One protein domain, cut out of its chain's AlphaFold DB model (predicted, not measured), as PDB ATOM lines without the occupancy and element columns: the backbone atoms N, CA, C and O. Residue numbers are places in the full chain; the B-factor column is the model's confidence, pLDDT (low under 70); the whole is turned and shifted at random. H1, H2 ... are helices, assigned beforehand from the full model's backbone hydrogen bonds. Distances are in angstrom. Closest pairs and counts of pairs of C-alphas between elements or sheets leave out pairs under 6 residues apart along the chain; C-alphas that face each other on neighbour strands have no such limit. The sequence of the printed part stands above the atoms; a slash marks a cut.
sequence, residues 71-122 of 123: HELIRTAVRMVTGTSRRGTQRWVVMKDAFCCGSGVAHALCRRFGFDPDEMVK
ATOM      1  N   HIS A  71      46.048  25.882 274.165       92.25
ATOM      2  CA  HIS A  71      46.545  26.141 275.503       92.25
ATOM      3  C   HIS A  71      47.349  24.951 276.056       92.25
ATOM      4  O   HIS A  71      48.460  25.147 276.550       92.25
ATOM      5  N   GLU A  72      46.844  23.720 275.923       91.94
ATOM      6  CA  GLU A  72      47.554  22.505 276.356       91.94
ATOM      7  C   GLU A  72      48.836  22.246 275.557       91.94
ATOM      8  O   GLU A  72      49.874  21.893 276.131       91.94
ATOM      9  N   LEU A  73      48.781  22.452 274.237       93.00
ATOM     10  CA  LEU A  73      49.926  22.280 273.350       93.00
ATOM     11  C   LEU A  73      51.043  23.260 273.716       93.00
ATOM     12  O   LEU A  73      52.184  22.843 273.922       93.00
ATOM     13  N   ILE A  74      50.714  24.548 273.866       93.75
ATOM     14  CA  ILE A  74      51.691  25.571 274.251       93.75
ATOM     15  C   ILE A  74      52.196  25.316 275.674       93.75
ATOM     16  O   ILE A  74      53.408  25.362 275.879       93.75
ATOM     17  N   ARG A  75      51.332  24.984 276.648       93.25
ATOM     18  CA  ARG A  75      51.779  24.665 278.019       93.25
ATOM     19  C   ARG A  75      52.797  23.531 278.015       93.25
ATOM     20  O   ARG A  75      53.817  23.608 278.698       93.25
ATOM     21  N   THR A  76      52.525  22.482 277.243       94.06
ATOM     22  CA  THR A  76      53.421  21.332 277.121       94.06
ATOM     23  C   THR A  76      54.740  21.736 276.477       94.06
ATOM     24  O   THR A  76      55.788  21.409 277.027       94.06
ATOM     25  N   ALA A  77      54.702  22.492 275.378       94.25
ATOM     26  CA  ALA A  77      55.901  22.992 274.714       94.25
ATOM     27  C   ALA A  77      56.755  23.853 275.660       94.25
ATOM     28  O   ALA A  77      57.929  23.557 275.845       94.25
ATOM     29  N   VAL A  78      56.151  24.841 276.331       94.50
ATOM     30  CA  VAL A  78      56.806  25.730 277.309       94.50
ATOM     31  C   VAL A  78      57.453  24.932 278.441       94.50
ATOM     32  O   VAL A  78      58.603  25.187 278.788       94.50
ATOM     33  N   ARG A  79      56.747  23.940 278.997       92.88
ATOM     34  CA  ARG A  79      57.270  23.081 280.072       92.88
ATOM     35  C   ARG A  79      58.479  22.252 279.630       92.88
ATOM     36  O   ARG A  79      59.335  21.961 280.458       92.88
ATOM     37  N   MET A  80      58.531  21.854 278.361       92.81
ATOM     38  CA  MET A  80      59.623  21.047 277.809       92.81
ATOM     39  C   MET A  80      60.843  21.878 277.389       92.81
ATOM     40  O   MET A  80      61.871  21.300 277.050       92.81
ATOM     41  N   VAL A  81      60.763  23.214 277.411       92.56
ATOM     42  CA  VAL A  81      61.917  24.076 277.131       92.56
ATOM     43  C   VAL A  81      62.937  23.959 278.268       92.56
ATOM     44  O   VAL A  81      62.656  24.334 279.407       92.56
ATOM     45  N   THR A  82      64.144  23.487 277.949       89.31
ATOM     46  CA  THR A  82      65.268  23.367 278.890       89.31
ATOM     47  C   THR A  82      66.481  24.162 278.417       89.31
ATOM     48  O   THR A  82      66.633  24.460 277.230       89.31
ATOM     49  N   GLY A  83      67.345  24.554 279.357       86.62
ATOM     50  CA  GLY A  83      68.568  25.279 279.022       86.62
ATOM     51  C   GLY A  83      69.536  24.417 278.210       86.62
ATOM     52  O   GLY A  83      69.528  23.200 278.290       86.62
ATOM     53  N   THR A  84      70.427  25.041 277.448       81.94
ATOM     54  CA  THR A  84      71.470  24.317 276.689       81.94
ATOM     55  C   THR A  84      72.850  24.425 277.340       81.94
ATOM     56  O   THR A  84      73.765  23.663 277.033       81.94
ATOM     57  N   SER A  85      73.018  25.363 278.277       86.81
ATOM     58  CA  SER A  85      74.296  25.684 278.912       86.81
ATOM     59  C   SER A  85      74.408  25.108 280.319       86.81
ATOM     60  O   SER A  85      73.575  25.376 281.185       86.81
ATOM     61  N   ARG A  86      75.528  24.433 280.612       85.56
ATOM     62  CA  ARG A  86      75.867  23.987 281.979       85.56
ATOM     63  C   ARG A  86      76.012  25.138 282.980       85.56
ATOM     64  O   ARG A  86      75.835  24.925 284.177       85.56
ATOM     65  N   ARG A  87      76.335  26.351 282.509       87.94
ATOM     66  CA  ARG A  87      76.415  27.556 283.358       87.94
ATOM     67  C   ARG A  87      75.033  28.092 283.750       87.94
ATOM     68  O   ARG A  87      74.947  28.966 284.603       87.94
ATOM     69  N   GLY A  88      73.973  27.536 283.169       90.06
ATOM     70  CA  GLY A  88      72.622  28.048 283.276       90.06
ATOM     71  C   GLY A  88      72.387  29.212 282.319       90.06
ATOM     72  O   GLY A  88      73.313  29.868 281.836       90.06
ATOM     73  N   THR A  89      71.128  29.448 282.000       93.44
ATOM     74  CA  THR A  89      70.670  30.560 281.170       93.44
ATOM     75  C   THR A  89      69.339  31.032 281.732       93.44
ATOM     76  O   THR A  89      68.581  30.216 282.246       93.44
ATOM     77  N   GLN A  90      69.057  32.332 281.678       94.50
ATOM     78  CA  GLN A  90      67.761  32.839 282.126       94.50
ATOM     79  C   GLN A  90      66.648  32.207 281.290       94.50
ATOM     80  O   GLN A  90      66.755  32.129 280.060       94.50
ATOM     81  N   ARG A  91      65.582  31.760 281.948       95.12
ATOM     82  CA  ARG A  91      64.475  31.038 281.318       95.12
ATOM     83  C   ARG A  91      63.887  31.804 280.138       95.12
ATOM     84  O   ARG A  91      63.638  31.203 279.093       95.12
ATOM     85  N   TRP A  92      63.736  33.126 280.256       95.94
ATOM     86  CA  TRP A  92      63.219  33.951 279.163       95.94
ATOM     87  C   TRP A  92      64.099  33.903 277.907       95.94
ATOM     88  O   TRP A  92      63.567  33.962 276.803       95.94
ATOM     89  N   VAL A  93      65.425  33.767 278.036       95.62
ATOM     90  CA  VAL A  93      66.342  33.689 276.883       95.62
ATOM     91  C   VAL A  93      66.121  32.382 276.134       95.62
ATOM     92  O   VAL A  93      65.981  32.390 274.915       95.62
ATOM     93  N   VAL A  94      66.015  31.274 276.870       95.56
ATOM     94  CA  VAL A  94      65.757  29.954 276.282       95.56
ATOM     95  C   VAL A  94      64.372  29.917 275.629       95.56
ATOM     96  O   VAL A  94      64.221  29.416 274.520       95.56
ATOM     97  N   MET A  95      63.367  30.514 276.275       96.12
ATOM     98  CA  MET A  95      62.012  30.644 275.732       96.12
ATOM     99  C   MET A  95      61.991  31.465 274.436       96.12
ATOM    100  O   MET A  95      61.350  31.085 273.456       96.12
ATOM    101  N   LYS A  96      62.719  32.585 274.428       96.19
ATOM    102  CA  LYS A  96      62.880  33.471 273.272       96.19
ATOM    103  C   LYS A  96      63.474  32.714 272.081       96.19
ATOM    104  O   LYS A  96      62.951  32.845 270.976       96.19
ATOM    105  N   ASP A  97      64.510  31.909 272.314       94.25
ATOM    106  CA  ASP A  97      65.158  31.109 271.269       94.25
ATOM    107  C   ASP A  97      64.264  29.944 270.796       94.25
ATOM    108  O   ASP A  97      64.145  29.721 269.594       94.25
ATOM    109  N   ALA A  98      63.575  29.241 271.704       94.50
ATOM    110  CA  ALA A  98      62.713  28.102 271.367       94.50
ATOM    111  C   ALA A  98      61.469  28.490 270.548       94.50
ATOM    112  O   ALA A  98      61.063  27.756 269.649       94.50
ATOM    113  N   PHE A  99      60.864  29.642 270.851       95.38
ATOM    114  CA  PHE A  99      59.660  30.140 270.172       95.38
ATOM    115  C   PHE A  99      59.957  31.182 269.087       95.38
ATOM    116  O   PHE A  99      59.020  31.708 268.487       95.38
ATOM    117  N   CYS A 100      61.231  31.508 268.845       96.31
ATOM    118  CA  CYS A 100      61.655  32.544 267.898       96.31
ATOM    119  C   CYS A 100      60.900  33.876 268.089       96.31
ATOM    120  O   CYS A 100      60.378  34.455 267.135       96.31
ATOM    121  N   CYS A 101      60.806  34.358 269.331       96.00
ATOM    122  CA  CYS A 101      59.998  35.531 269.683       96.00
ATOM    123  C   CYS A 101      60.820  36.650 270.347       96.00
ATOM    124  O   CYS A 101      62.004  36.494 270.624       96.00
ATOM    125  N   GLY A 102      60.210  37.819 270.577       97.31
ATOM    126  CA  GLY A 102      60.851  38.926 271.300       97.31
ATOM    127  C   GLY A 102      60.889  38.714 272.821       97.31
ATOM    128  O   GLY A 102      60.130  37.914 273.369       97.31
ATOM    129  N   SER A 103      61.722  39.483 273.533       96.69
ATOM    130  CA  SER A 103      61.883  39.372 274.996       96.69
ATOM    131  C   SER A 103      60.577  39.580 275.769       96.69
ATOM    132  O   SER A 103      60.301  38.831 276.704       96.69
ATOM    133  N   GLY A 104      59.741  40.541 275.363       97.75
ATOM    134  CA  GLY A 104      58.438  40.779 275.991       97.75
ATOM    135  C   GLY A 104      57.499  39.573 275.884       97.75
ATOM    136  O   GLY A 104      56.873  39.186 276.870       97.75
ATOM    137  N   VAL A 105      57.467  38.925 274.716       97.31
ATOM    138  CA  VAL A 105      56.661  37.716 274.481       97.31
ATOM    139  C   VAL A 105      57.197  36.544 275.299       97.31
ATOM    140  O   VAL A 105      56.417  35.842 275.937       97.31
ATOM    141  N   ALA A 106      58.517  36.372 275.363       97.31
ATOM    142  CA  ALA A 106      59.140  35.327 276.170       97.31
ATOM    143  C   ALA A 106      58.803  35.452 277.668       97.31
ATOM    144  O   ALA A 106      58.474  34.456 278.315       97.31
ATOM    145  N   HIS A 107      58.814  36.672 278.216       98.00
ATOM    146  CA  HIS A 107      58.397  36.918 279.600       98.00
ATOM    147  C   HIS A 107      56.907  36.633 279.808       98.00
ATOM    148  O   HIS A 107      56.530  36.030 280.813       98.00
ATOM    149  N   ALA A 108      56.059  37.059 278.868       96.88
ATOM    150  CA  ALA A 108      54.626  36.795 278.925       96.88
ATOM    151  C   ALA A 108      54.326  35.288 278.891       96.88
ATOM    152  O   ALA A 108      53.508  34.823 279.678       96.88
ATOM    153  N   LEU A 109      55.028  34.514 278.053       95.94
ATOM    154  CA  LEU A 109      54.923  33.052 278.006       95.94
ATOM    155  C   LEU A 109      55.309  32.406 279.337       95.94
ATOM    156  O   LEU A 109      54.564  31.564 279.831       95.94
ATOM    157  N   CYS A 110      56.426  32.826 279.942       95.81
ATOM    158  CA  CYS A 110      56.839  32.312 281.250       95.81
ATOM    159  C   CYS A 110      55.737  32.551 282.293       95.81
ATOM    160  O   CYS A 110      55.221  31.597 282.873       95.81
ATOM    161  N   ARG A 111      55.291  33.805 282.450       96.50
ATOM    162  CA  ARG A 111      54.280  34.172 283.457       96.50
ATOM    163  C   ARG A 111      52.929  33.509 283.213       96.50
ATOM    164  O   ARG A 111      52.312  33.047 284.167       96.50
ATOM    165  N   ARG A 112      52.488  33.416 281.952       93.94
ATOM    166  CA  ARG A 112      51.206  32.793 281.582       93.94
ATOM    167  C   ARG A 112      51.102  31.351 282.076       93.94
ATOM    168  O   ARG A 112      50.015  30.924 282.445       93.94
ATOM    169  N   PHE A 113      52.213  30.618 282.091       94.12
ATOM    170  CA  PHE A 113      52.254  29.222 282.527       94.12
ATOM    171  C   PHE A 113      52.922  29.031 283.899       94.12
ATOM    172  O   PHE A 113      53.294  27.912 284.240       94.12
ATOM    173  N   GLY A 114      53.046  30.100 284.694       94.25
ATOM    174  CA  GLY A 114      53.508  30.030 286.085       94.25
ATOM    175  C   GLY A 114      55.020  29.875 286.269       94.25
ATOM    176  O   GLY A 114      55.456  29.454 287.335       94.25
ATOM    177  N   PHE A 115      55.824  30.206 285.257       94.50
ATOM    178  CA  PHE A 115      57.281  30.182 285.340       94.50
ATOM    179  C   PHE A 115      57.865  31.569 285.624       94.50
ATOM    180  O   PHE A 115      57.413  32.573 285.064       94.50
ATOM    181  N   ASP A 116      58.926  31.608 286.431       95.38
ATOM    182  CA  ASP A 116      59.729  32.811 286.639       95.38
ATOM    183  C   ASP A 116      60.672  33.032 285.434       95.38
ATOM    184  O   ASP A 116      61.508  32.169 285.144       95.38
ATOM    185  N   PRO A 117      60.540  34.145 284.682       96.31
ATOM    186  CA  PRO A 117      61.386  34.420 283.522       96.31
ATOM    187  C   PRO A 117      62.874  34.591 283.861       96.31
ATOM    188  O   PRO A 117      63.714  34.287 283.007       96.31
ATOM    189  N   ASP A 118      63.203  35.059 285.065       96.12
ATOM    190  CA  ASP A 118      64.577  35.363 285.480       96.12
ATOM    191  C   ASP A 118      65.291  34.161 286.117       96.12
ATOM    192  O   ASP A 118      66.504  34.194 286.346       96.12
ATOM    193  N   GLU A 119      64.561  33.064 286.340       94.62
ATOM    194  CA  GLU A 119      65.106  31.811 286.845       94.62
ATOM    195  C   GLU A 119      66.209  31.273 285.923       94.62
ATOM    196  O   GLU A 119      66.072  31.206 284.696       94.62
ATOM    197  N   MET A 120      67.313  30.834 286.524       94.44
ATOM    198  CA  MET A 120      68.421  30.216 285.804       94.44
ATOM    199  C   MET A 120      68.130  28.738 285.532       94.44
ATOM    200  O   MET A 120      68.293  27.892 286.410       94.44
ATOM    201  N   VAL A 121      67.778  28.415 284.288       92.44
ATOM    202  CA  VAL A 121      67.551  27.038 283.836       92.44
ATOM    203  C   VAL A 121      68.831  26.407 283.301       92.44
ATOM    204  O   VAL A 121      69.625  27.040 282.601       92.44
ATOM    205  N   LYS A 122      69.033  25.136 283.637       88.56
ATOM    206  CA  LYS A 122      70.129  24.287 283.156       88.56
ATOM    207  C   LYS A 122      69.560  23.198 282.226       88.56
ATOM    208  O   LYS A 122      68.338  23.028 282.216       88.56
TER     209      LYS A 122
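This is residues 71 to 122 of the 123 residues of an uncharacterized protein of Pseudomonas vancouverensis (UniProt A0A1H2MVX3). Two short helices, H2 and H3, pack on each other at a steep tilt, and H1 runs across one side of the pair, close to both, with the three helix centres making a triangle. From H1 the chain runs on along the long axis to Arg 87, folds back into H2, and after H3 a tail without a named element, residues 113 to 122, returns to this loop, where residues 120 to 121 pair antiparallel with residues 89 to 90. The printed part has 52 residues with three named helices, in the order H1, H2, H3, and no named strand; its class is all helix. It is compact, with a radius of gyration of the C-alphas of 9.9 A, yet elongated in outline, spanning 31 by 20 by 19 A.

H1, residues 71 to 80, begins with C-alpha 71 at (46.545, 26.141, 275.503) and is 14.2 A long from first to last C-alpha. H2, residues 91 to 98, is 10.5 A long and begins with C-alpha 91 at (64.475, 31.038, 281.318). H3, residues 103 to 112, is 14.2 A long and ends with C-alpha 112 at (51.206, 32.793, 281.582).

H1 is close to H2 but not clearly touching it; their closest C-alphas, of Val 78 and Met 95, are 7.3 A apart. Their lines are about perpendicular at 73 degrees, only just beyond steep. H1 is also close to H3 but not clearly touching it, with the closest C-alphas, of Val 78 and Leu 109, 7.6 A apart; at 72 degrees these lines are only just about perpendicular. H2 and H3 touch, with the C-alphas of Lys 96 and Ala 106 closest at 5.1 A, and run opposite ways at a steep tilt of 69 degrees, only just short of about perpendicular. In H1, H2 and H3 every O i to N i+4 pair is within hydrogen-bond range.

The C-alphas farthest apart, of His 71 and Arg 87, are 30.9 A apart. The printed part has no cut; the link from H1 to H2 is short and that from H2 to H3 tight. The mean pLDDT of the printed part is 93.8, and no printed residue is under 70.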